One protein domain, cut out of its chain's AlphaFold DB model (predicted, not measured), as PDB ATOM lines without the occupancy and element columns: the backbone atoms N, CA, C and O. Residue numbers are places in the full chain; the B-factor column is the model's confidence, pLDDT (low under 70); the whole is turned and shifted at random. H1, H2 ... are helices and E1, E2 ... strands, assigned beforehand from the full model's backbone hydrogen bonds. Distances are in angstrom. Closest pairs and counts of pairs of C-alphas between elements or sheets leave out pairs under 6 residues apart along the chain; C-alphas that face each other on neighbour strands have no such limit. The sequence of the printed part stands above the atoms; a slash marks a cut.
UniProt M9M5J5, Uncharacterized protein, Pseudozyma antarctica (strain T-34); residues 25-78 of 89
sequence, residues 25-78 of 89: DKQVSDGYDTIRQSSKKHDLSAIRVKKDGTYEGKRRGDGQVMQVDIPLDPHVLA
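Overview. This is residues 25 to 78 of the 89 residues of an uncharacterized protein of Pseudozyma antarctica (strain T-34) (UniProt M9M5J5). A twisted three-stranded sheet makes one end; helix H1 runs from it to the other end, where short H2 packs on it. The 54 printed residues include H1, E1, E2, E3 and H2 in order, class mixed, with sheet E1 - E2 - E3 antiparallel. The whole is compact: radius of gyration of the C-alphas 10.8 A, spans 34 by 22 by 14 A.

Along the chain. E1 is residues 44 to 49, E2 55 to 59, E3 65 to 68. H1, residues 25 to 41, runs 24.4 A from C-alpha 25 at (263.833, 197.435, 236.314). H2, residues 75 to 78, ends at C-alpha 78, (255.339, 205.606, 233.298).

Arrangement. The sheet is a meander, each strand the antiparallel neighbour of the one before. In hairpin E1 and E2, N 48 and O 56 are within hydrogen-bond range, 2.8 A. H1 only grazes the sheet, with residues 35 to 39. H2 touches H1's residues 27 to 32 alone; the closest C-alphas, of Val 28 and Val 76, are 5.4 A apart. In H1 every O i to N i+4 pair is within range.

Size, cuts and confidence. The printed part has no cut and no long link; residue 78 alone has pLDDT under 70.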
ATOM      1  N   ASP A  25     263.636 196.711 235.043       77.50
ATOM      2  CA  ASP A  25     263.833 197.435 236.314       77.50
ATOM      3  C   ASP A  25     265.126 198.266 236.323       77.50
ATOM      4  O   ASP A  25     265.179 199.366 236.881       77.50
ATOM      5  N   LYS A  26     266.172 197.767 235.650       79.75
ATOM      6  CA  LYS A  26     267.436 198.484 235.480       79.75
ATOM      7  C   LYS A  26     267.263 199.757 234.652       79.75
ATOM      8  O   LYS A  26     267.787 200.791 235.045       79.75
ATOM      9  N   GLN A  27     266.523 199.703 233.545       80.75
ATOM     10  CA  GLN A  27     266.235 200.888 232.728       80.75
ATOM     11  C   GLN A  27     265.404 201.912 233.504       80.75
ATOM     12  O   GLN A  27     265.691 203.102 233.412       80.75
ATOM     13  N   VAL A  28     264.438 201.463 234.313       81.62
ATOM     14  CA  VAL A  28     263.675 202.355 235.200       81.62
ATOM     15  C   VAL A  28     264.609 203.033 236.207       81.62
ATOM     16  O   VAL A  28     264.603 204.259 236.322       81.62
ATOM     17  N   SER A  29     265.463 202.265 236.891       82.25
ATOM     18  CA  SER A  29     266.443 202.800 237.848       82.25
ATOM     19  C   SER A  29     267.410 203.799 237.202       82.25
ATOM     20  O   SER A  29     267.569 204.914 237.701       82.25
ATOM     21  N   ASP A  30     268.017 203.428 236.072       86.75
ATOM     22  CA  ASP A  30     268.957 204.272 235.324       86.75
ATOM     23  C   ASP A  30     268.247 205.552 234.810       86.75
ATOM     24  O   ASP A  30     268.830 206.643 234.780       86.75
ATOM     25  N   GLY A  31     266.953 205.456 234.481       86.38
ATOM     26  CA  GLY A  31     266.103 206.592 234.130       86.38
ATOM     27  C   GLY A  31     265.901 207.575 235.286       86.38
ATOM     28  O   GLY A  31     266.125 208.780 235.123       86.38
ATOM     29  N   TYR A  32     265.561 207.084 236.482       84.12
ATOM     30  CA  TYR A  32     265.453 207.933 237.676       84.12
ATOM     31  C   TYR A  32     266.786 208.601 238.038       84.12
ATOM     32  O   TYR A  32     266.805 209.785 238.396       84.12
ATOM     33  N   ASP A  33     267.907 207.893 237.889       89.44
ATOM     34  CA  ASP A  33     269.234 208.474 238.099       89.44
ATOM     35  C   ASP A  33     269.548 209.578 237.083       89.44
ATOM     36  O   ASP A  33     270.060 210.639 237.461       89.44
ATOM     37  N   THR A  34     269.163 209.397 235.818       89.00
ATOM     38  CA  THR A  34     269.320 210.410 234.762       89.00
ATOM     39  C   THR A  34     268.533 211.687 235.086       89.00
ATOM     40  O   THR A  34     269.066 212.800 234.979       89.00
ATOM     41  N   ILE A  35     267.292 211.559 235.572       87.38
ATOM     42  CA  ILE A  35     266.484 212.697 236.051       87.38
ATOM     43  C   ILE A  35     267.157 213.385 237.233       87.38
ATOM     44  O   ILE A  35     267.223 214.616 237.285       87.38
ATOM     45  N   ARG A  36     267.668 212.612 238.192       87.62
ATOM     46  CA  ARG A  36     268.316 213.150 239.389       87.62
ATOM     47  C   ARG A  36     269.582 213.927 239.042       87.62
ATOM     48  O   ARG A  36     269.806 215.005 239.597       87.62
ATOM     49  N   GLN A  37     270.397 213.415 238.125       90.75
ATOM     50  CA  GLN A  37     271.589 214.106 237.633       90.75
ATOM     51  C   GLN A  37     271.223 215.387 236.880       90.75
ATOM     52  O   GLN A  37     271.794 216.439 237.166       90.75
ATOM     53  N   SER A  38     270.221 215.327 235.999       88.88
ATOM     54  CA  SER A  38     269.720 216.498 235.267       88.88
ATOM     55  C   SER A  38     269.175 217.565 236.220       88.88
ATOM     56  O   SER A  38     269.495 218.746 236.086       88.88
ATOM     57  N   SER A  39     268.444 217.146 237.257       88.25
ATOM     58  CA  SER A  39     267.931 218.042 238.296       88.25
ATOM     59  C   SER A  39     269.054 218.758 239.037       88.25
ATOM     60  O   SER A  39     268.982 219.963 239.240       88.25
ATOM     61  N   LYS A  40     270.121 218.040 239.408       90.31
ATOM     62  CA  LYS A  40     271.286 218.643 240.071       90.31
ATOM     63  C   LYS A  40     272.044 219.594 239.148       90.31
ATOM     64  O   LYS A  40     272.412 220.680 239.577       90.31
ATOM     65  N   LYS A  41     272.263 219.199 237.891       90.19
ATOM     66  CA  LYS A  41     272.996 219.994 236.896       90.19
ATOM     67  C   LYS A  41     272.326 221.343 236.624       90.19
ATOM     68  O   LYS A  41     273.019 222.339 236.454       90.19
ATOM     69  N   HIS A  42     270.996 221.364 236.579       87.44
ATOM     70  CA  HIS A  42     270.207 222.547 236.228       87.44
ATOM     71  C   HIS A  42     269.555 223.244 237.440       87.44
ATOM     72  O   HIS A  42     268.723 224.129 237.251       87.44
ATOM     73  N   ASP A  43     269.922 222.850 238.668       91.62
ATOM     74  CA  ASP A  43     269.328 223.318 239.933       91.62
ATOM     75  C   ASP A  43     267.785 223.295 239.929       91.62
ATOM     76  O   ASP A  43     267.087 224.269 240.225       91.62
ATOM     77  N   LEU A  44     267.228 222.153 239.529       92.56
ATOM     78  CA  LEU A  44     265.790 221.951 239.419       92.56
ATOM     79  C   LEU A  44     265.222 221.441 240.748       92.56
ATOM     80  O   LEU A  44     265.762 220.558 241.416       92.56
ATOM     81  N   SER A  45     264.094 222.021 241.132       92.25
ATOM     82  CA  SER A  45     263.267 221.596 242.263       92.25
ATOM     83  C   SER A  45     262.305 220.466 241.896       92.25
ATOM     84  O   SER A  45     261.961 219.660 242.754       92.25
ATOM     85  N   ALA A  46     261.889 220.401 240.630       88.25
ATOM     86  CA  ALA A  46     260.993 219.381 240.104       88.25
ATOM     87  C   ALA A  46     261.203 219.217 238.596       88.25
ATOM     88  O   ALA A  46     261.577 220.179 237.920       88.25
ATOM     89  N   ILE A  47     260.914 218.018 238.087       89.75
ATOM     90  CA  ILE A  47     260.883 217.693 236.658       89.75
ATOM     91  C   ILE A  47     259.544 217.026 236.343       89.75
ATOM     92  O   ILE A  47     259.047 216.221 237.132       89.75
ATOM     93  N   ARG A  48     258.949 217.372 235.202       88.50
ATOM     94  CA  ARG A  48     257.683 216.824 234.713       88.50
ATOM     95  C   ARG A  48     257.803 216.433 233.243       88.50
ATOM     96  O   ARG A  48     258.370 217.177 232.451       88.50
ATOM     97  N   VAL A  49     257.192 215.305 232.888       88.94
ATOM     98  CA  VAL A  49     256.962 214.880 231.501       88.94
ATOM     99  C   VAL A  49     255.724 215.584 230.935       88.94
ATOM    100  O   VAL A  49     254.656 215.594 231.561       88.94
ATOM    101  N   LYS A  50     255.852 216.164 229.744       88.62
ATOM    102  CA  LYS A  50     254.750 216.718 228.952       88.62
ATOM    103  C   LYS A  50     254.087 215.653 228.082       88.62
ATOM    104  O   LYS A  50     254.642 214.596 227.810       88.62
ATOM    105  N   LYS A  51     252.884 215.967 227.587       83.06
ATOM    106  CA  LYS A  51     252.128 215.083 226.678       83.06
ATOM    107  C   LYS A  51     252.832 214.819 225.342       83.06
ATOM    108  O   LYS A  51     252.521 213.827 224.702       83.06
ATOM    109  N   ASP A  52     253.727 215.710 224.924       86.56
ATOM    110  CA  ASP A  52     254.524 215.587 223.698       86.56
ATOM    111  C   ASP A  52     255.813 214.765 223.894       86.56
ATOM    112  O   ASP A  52     256.606 214.647 222.966       86.56
ATOM    113  N   GLY A  53     256.028 214.207 225.091       82.94
ATOM    114  CA  GLY A  53     257.213 213.422 225.428       82.94
ATOM    115  C   GLY A  53     258.436 214.257 225.814       82.94
ATOM    116  O   GLY A  53     259.485 213.693 226.112       82.94
ATOM    117  N   THR A  54     258.323 215.587 225.857       89.44
ATOM    118  CA  THR A  54     259.406 216.461 226.331       89.44
ATOM    119  C   THR A  54     259.378 216.633 227.850       89.44
ATOM    120  O   THR A  54     258.370 216.371 228.512       89.44
ATOM    121  N   TYR A  55     260.487 217.104 228.422       90.19
ATOM    122  CA  TYR A  55     260.600 217.358 229.856       90.19
ATOM    123  C   TYR A  55     260.632 218.852 230.156       90.19
ATOM    124  O   TYR A  55     261.271 219.641 229.462       90.19
ATOM    125  N   GLU A  56     259.983 219.235 231.250       93.88
ATOM    126  CA  GLU A  56     260.115 220.559 231.846       93.88
ATOM    127  C   GLU A  56     260.650 220.454 233.265       93.88
ATOM    128  O   GLU A  56     260.227 219.607 234.051       93.88
ATOM    129  N   GLY A  57     261.564 221.353 233.599       93.00
ATOM    130  CA  GLY A  57     262.117 221.522 234.928       93.00
ATOM    131  C   GLY A  57     261.686 222.850 235.530       93.00
ATOM    132  O   GLY A  57     261.656 223.867 234.841       93.00
ATOM    133  N   LYS A  58     261.401 222.856 236.834       94.75
ATOM    134  CA  LYS A  58     261.219 224.086 237.611       94.75
ATOM    135  C   LYS A  58     262.495 224.392 238.382       94.75
ATOM    136  O   LYS A  58     262.838 223.640 239.296       94.75
ATOM    137  N   ARG A  59     263.178 225.490 238.068       93.56
ATOM    138  CA  ARG A  59     264.397 225.906 238.774       93.56
ATOM    139  C   ARG A  59     264.090 226.300 240.222       93.56
ATOM    140  O   ARG A  59     263.041 226.871 240.513       93.56
ATOM    141  N   ARG A  60     264.984 225.941 241.146       90.06
ATOM    142  CA  ARG A  60     264.788 226.096 242.594       90.06
ATOM    143  C   ARG A  60     264.871 227.551 243.061       90.06
ATOM    144  O   ARG A  60     264.101 227.925 243.936       90.06
ATOM    145  N   GLY A  61     265.773 228.348 242.485       90.31
ATOM    146  CA  GLY A  61     266.006 229.733 242.910       90.31
ATOM    147  C   GLY A  61     264.889 230.714 242.536       90.31
ATOM    148  O   GLY A  61     264.387 231.431 243.394       90.31
ATOM    149  N   ASP A  62     264.496 230.743 241.262       92.00
ATOM    150  CA  ASP A  62     263.553 231.725 240.697       92.00
ATOM    151  C   ASP A  62     262.163 231.132 240.398       92.00
ATOM    152  O   ASP A  62     261.229 231.854 240.049       92.00
ATOM    153  N   GLY A  63     262.003 229.811 240.522       91.81
ATOM    154  CA  GLY A  63     260.772 229.113 240.170       91.81
ATOM    155  C   GLY A  63     260.483 229.066 238.668       91.81
ATOM    156  O   GLY A  63     259.390 228.630 238.298       91.81
ATOM    157  N   GLN A  64     261.425 229.489 237.817       94.50
ATOM    158  CA  GLN A  64     261.272 229.495 236.366       94.50
ATOM    159  C   GLN A  64     261.068 228.070 235.854       94.50
ATOM    160  O   GLN A  64     261.811 227.152 236.207       94.50
ATOM    161  N   VAL A  65     260.063 227.896 234.996       94.19
ATOM    162  CA  VAL A  65     259.838 226.651 234.262       94.19
ATOM    163  C   VAL A  65     260.564 226.744 232.928       94.19
ATOM    164  O   VAL A  65     260.411 227.725 232.202       94.19
ATOM    165  N   MET A  66     261.361 225.730 232.614       92.50
ATOM    166  CA  MET A  66     262.080 225.637 231.350       92.50
ATOM    167  C   MET A  66     262.061 224.222 230.803       92.50
ATOM    168  O   MET A  66     262.000 223.254 231.557       92.50
ATOM    169  N   GLN A  67     262.144 224.116 229.482       92.38
ATOM    170  CA  GLN A  67     262.340 222.835 228.827       92.38
ATOM    171  C   GLN A  67     263.735 222.298 229.158       92.38
ATOM    172  O   GLN A  67     264.721 223.037 229.126       92.38
ATOM    173  N   VAL A  68     263.802 221.015 229.496       90.25
ATOM    174  CA  VAL A  68     265.042 220.306 229.814       90.25
ATOM    175  C   VAL A  68     265.164 219.165 228.825       90.25
ATOM    176  O   VAL A  68     264.221 218.402 228.633       90.25
ATOM    177  N   ASP A  69     266.321 219.064 228.187       88.75
ATOM    178  CA  ASP A  69     266.616 217.939 227.316       88.75
ATOM    179  C   ASP A  69     267.174 216.793 228.167       88.75
ATOM    180  O   ASP A  69     268.267 216.898 228.731       88.75
ATOM    181  N   ILE A  70     266.373 215.743 228.339       86.38
ATOM    182  CA  ILE A  70     266.736 214.546 229.098       86.38
ATOM    183  C   ILE A  70     266.730 213.385 228.101       86.38
ATOM    184  O   ILE A  70     265.669 213.092 227.550       86.38
ATOM    185  N   PRO A  71     267.872 212.705 227.880       84.25
ATOM    186  CA  PRO A  71     267.977 211.583 226.948       84.25
ATOM    187  C   PRO A  71     267.381 210.311 227.570       84.25
ATOM    188  O   PRO A  71     268.072 209.321 227.792       84.25
ATOM    189  N   LEU A  72     266.097 210.368 227.918       83.75
ATOM    190  CA  LEU A  72     265.343 209.305 228.564       83.75
ATOM    191  C   LEU A  72     263.973 209.195 227.907       83.75
ATOM    192  O   LEU A  72     263.239 210.183 227.833       83.75
ATOM    193  N   ASP A  73     263.608 207.987 227.493       83.06
ATOM    194  CA  ASP A  73     262.264 207.718 227.003       83.06
ATOM    195  C   ASP A  73     261.243 207.903 228.150       83.06
ATOM    196  O   ASP A  73     261.357 207.233 229.182       83.06
ATOM    197  N   PRO A  74     260.245 208.796 228.011       79.38
ATOM    198  CA  PRO A  74     259.224 209.016 229.033       79.38
ATOM    199  C   PRO A  74     258.443 207.762 229.435       79.38
ATOM    200  O   PRO A  74     257.948 207.696 230.563       79.38
ATOM    201  N   HIS A  75     258.343 206.762 228.555       79.44
ATOM    202  CA  HIS A  75     257.699 205.482 228.856       79.44
ATOM    203  C   HIS A  75     258.395 204.734 230.002       79.44
ATOM    204  O   HIS A  75     257.726 204.059 230.779       79.44
ATOM    205  N   VAL A  76     259.704 204.939 230.189       79.06
ATOM    206  CA  VAL A  76     260.489 204.360 231.295       79.06
ATOM    207  C   VAL A  76     260.006 204.847 232.663       79.06
ATOM    208  O   VAL A  76     260.117 204.130 233.650       79.06
ATOM    209  N   LEU A  77     259.446 206.057 232.731       72.38
ATOM    210  CA  LEU A  77     258.955 206.676 233.968       72.38
ATOM    211  C   LEU A  77     257.465 206.433 234.212       72.38
ATOM    212  O   LEU A  77     256.967 206.723 235.301       72.38
ATOM    213  N   ALA A  78     256.742 205.983 233.184       69.19
ATOM    214  CA  ALA A  78     255.339 205.606 233.298       69.19
ATOM    215  C   ALA A  78     255.182 204.247 233.999       69.19
ATOM    216  O   ALA A  78     254.141 203.990 234.605       69.19
TER     217      ALA A  78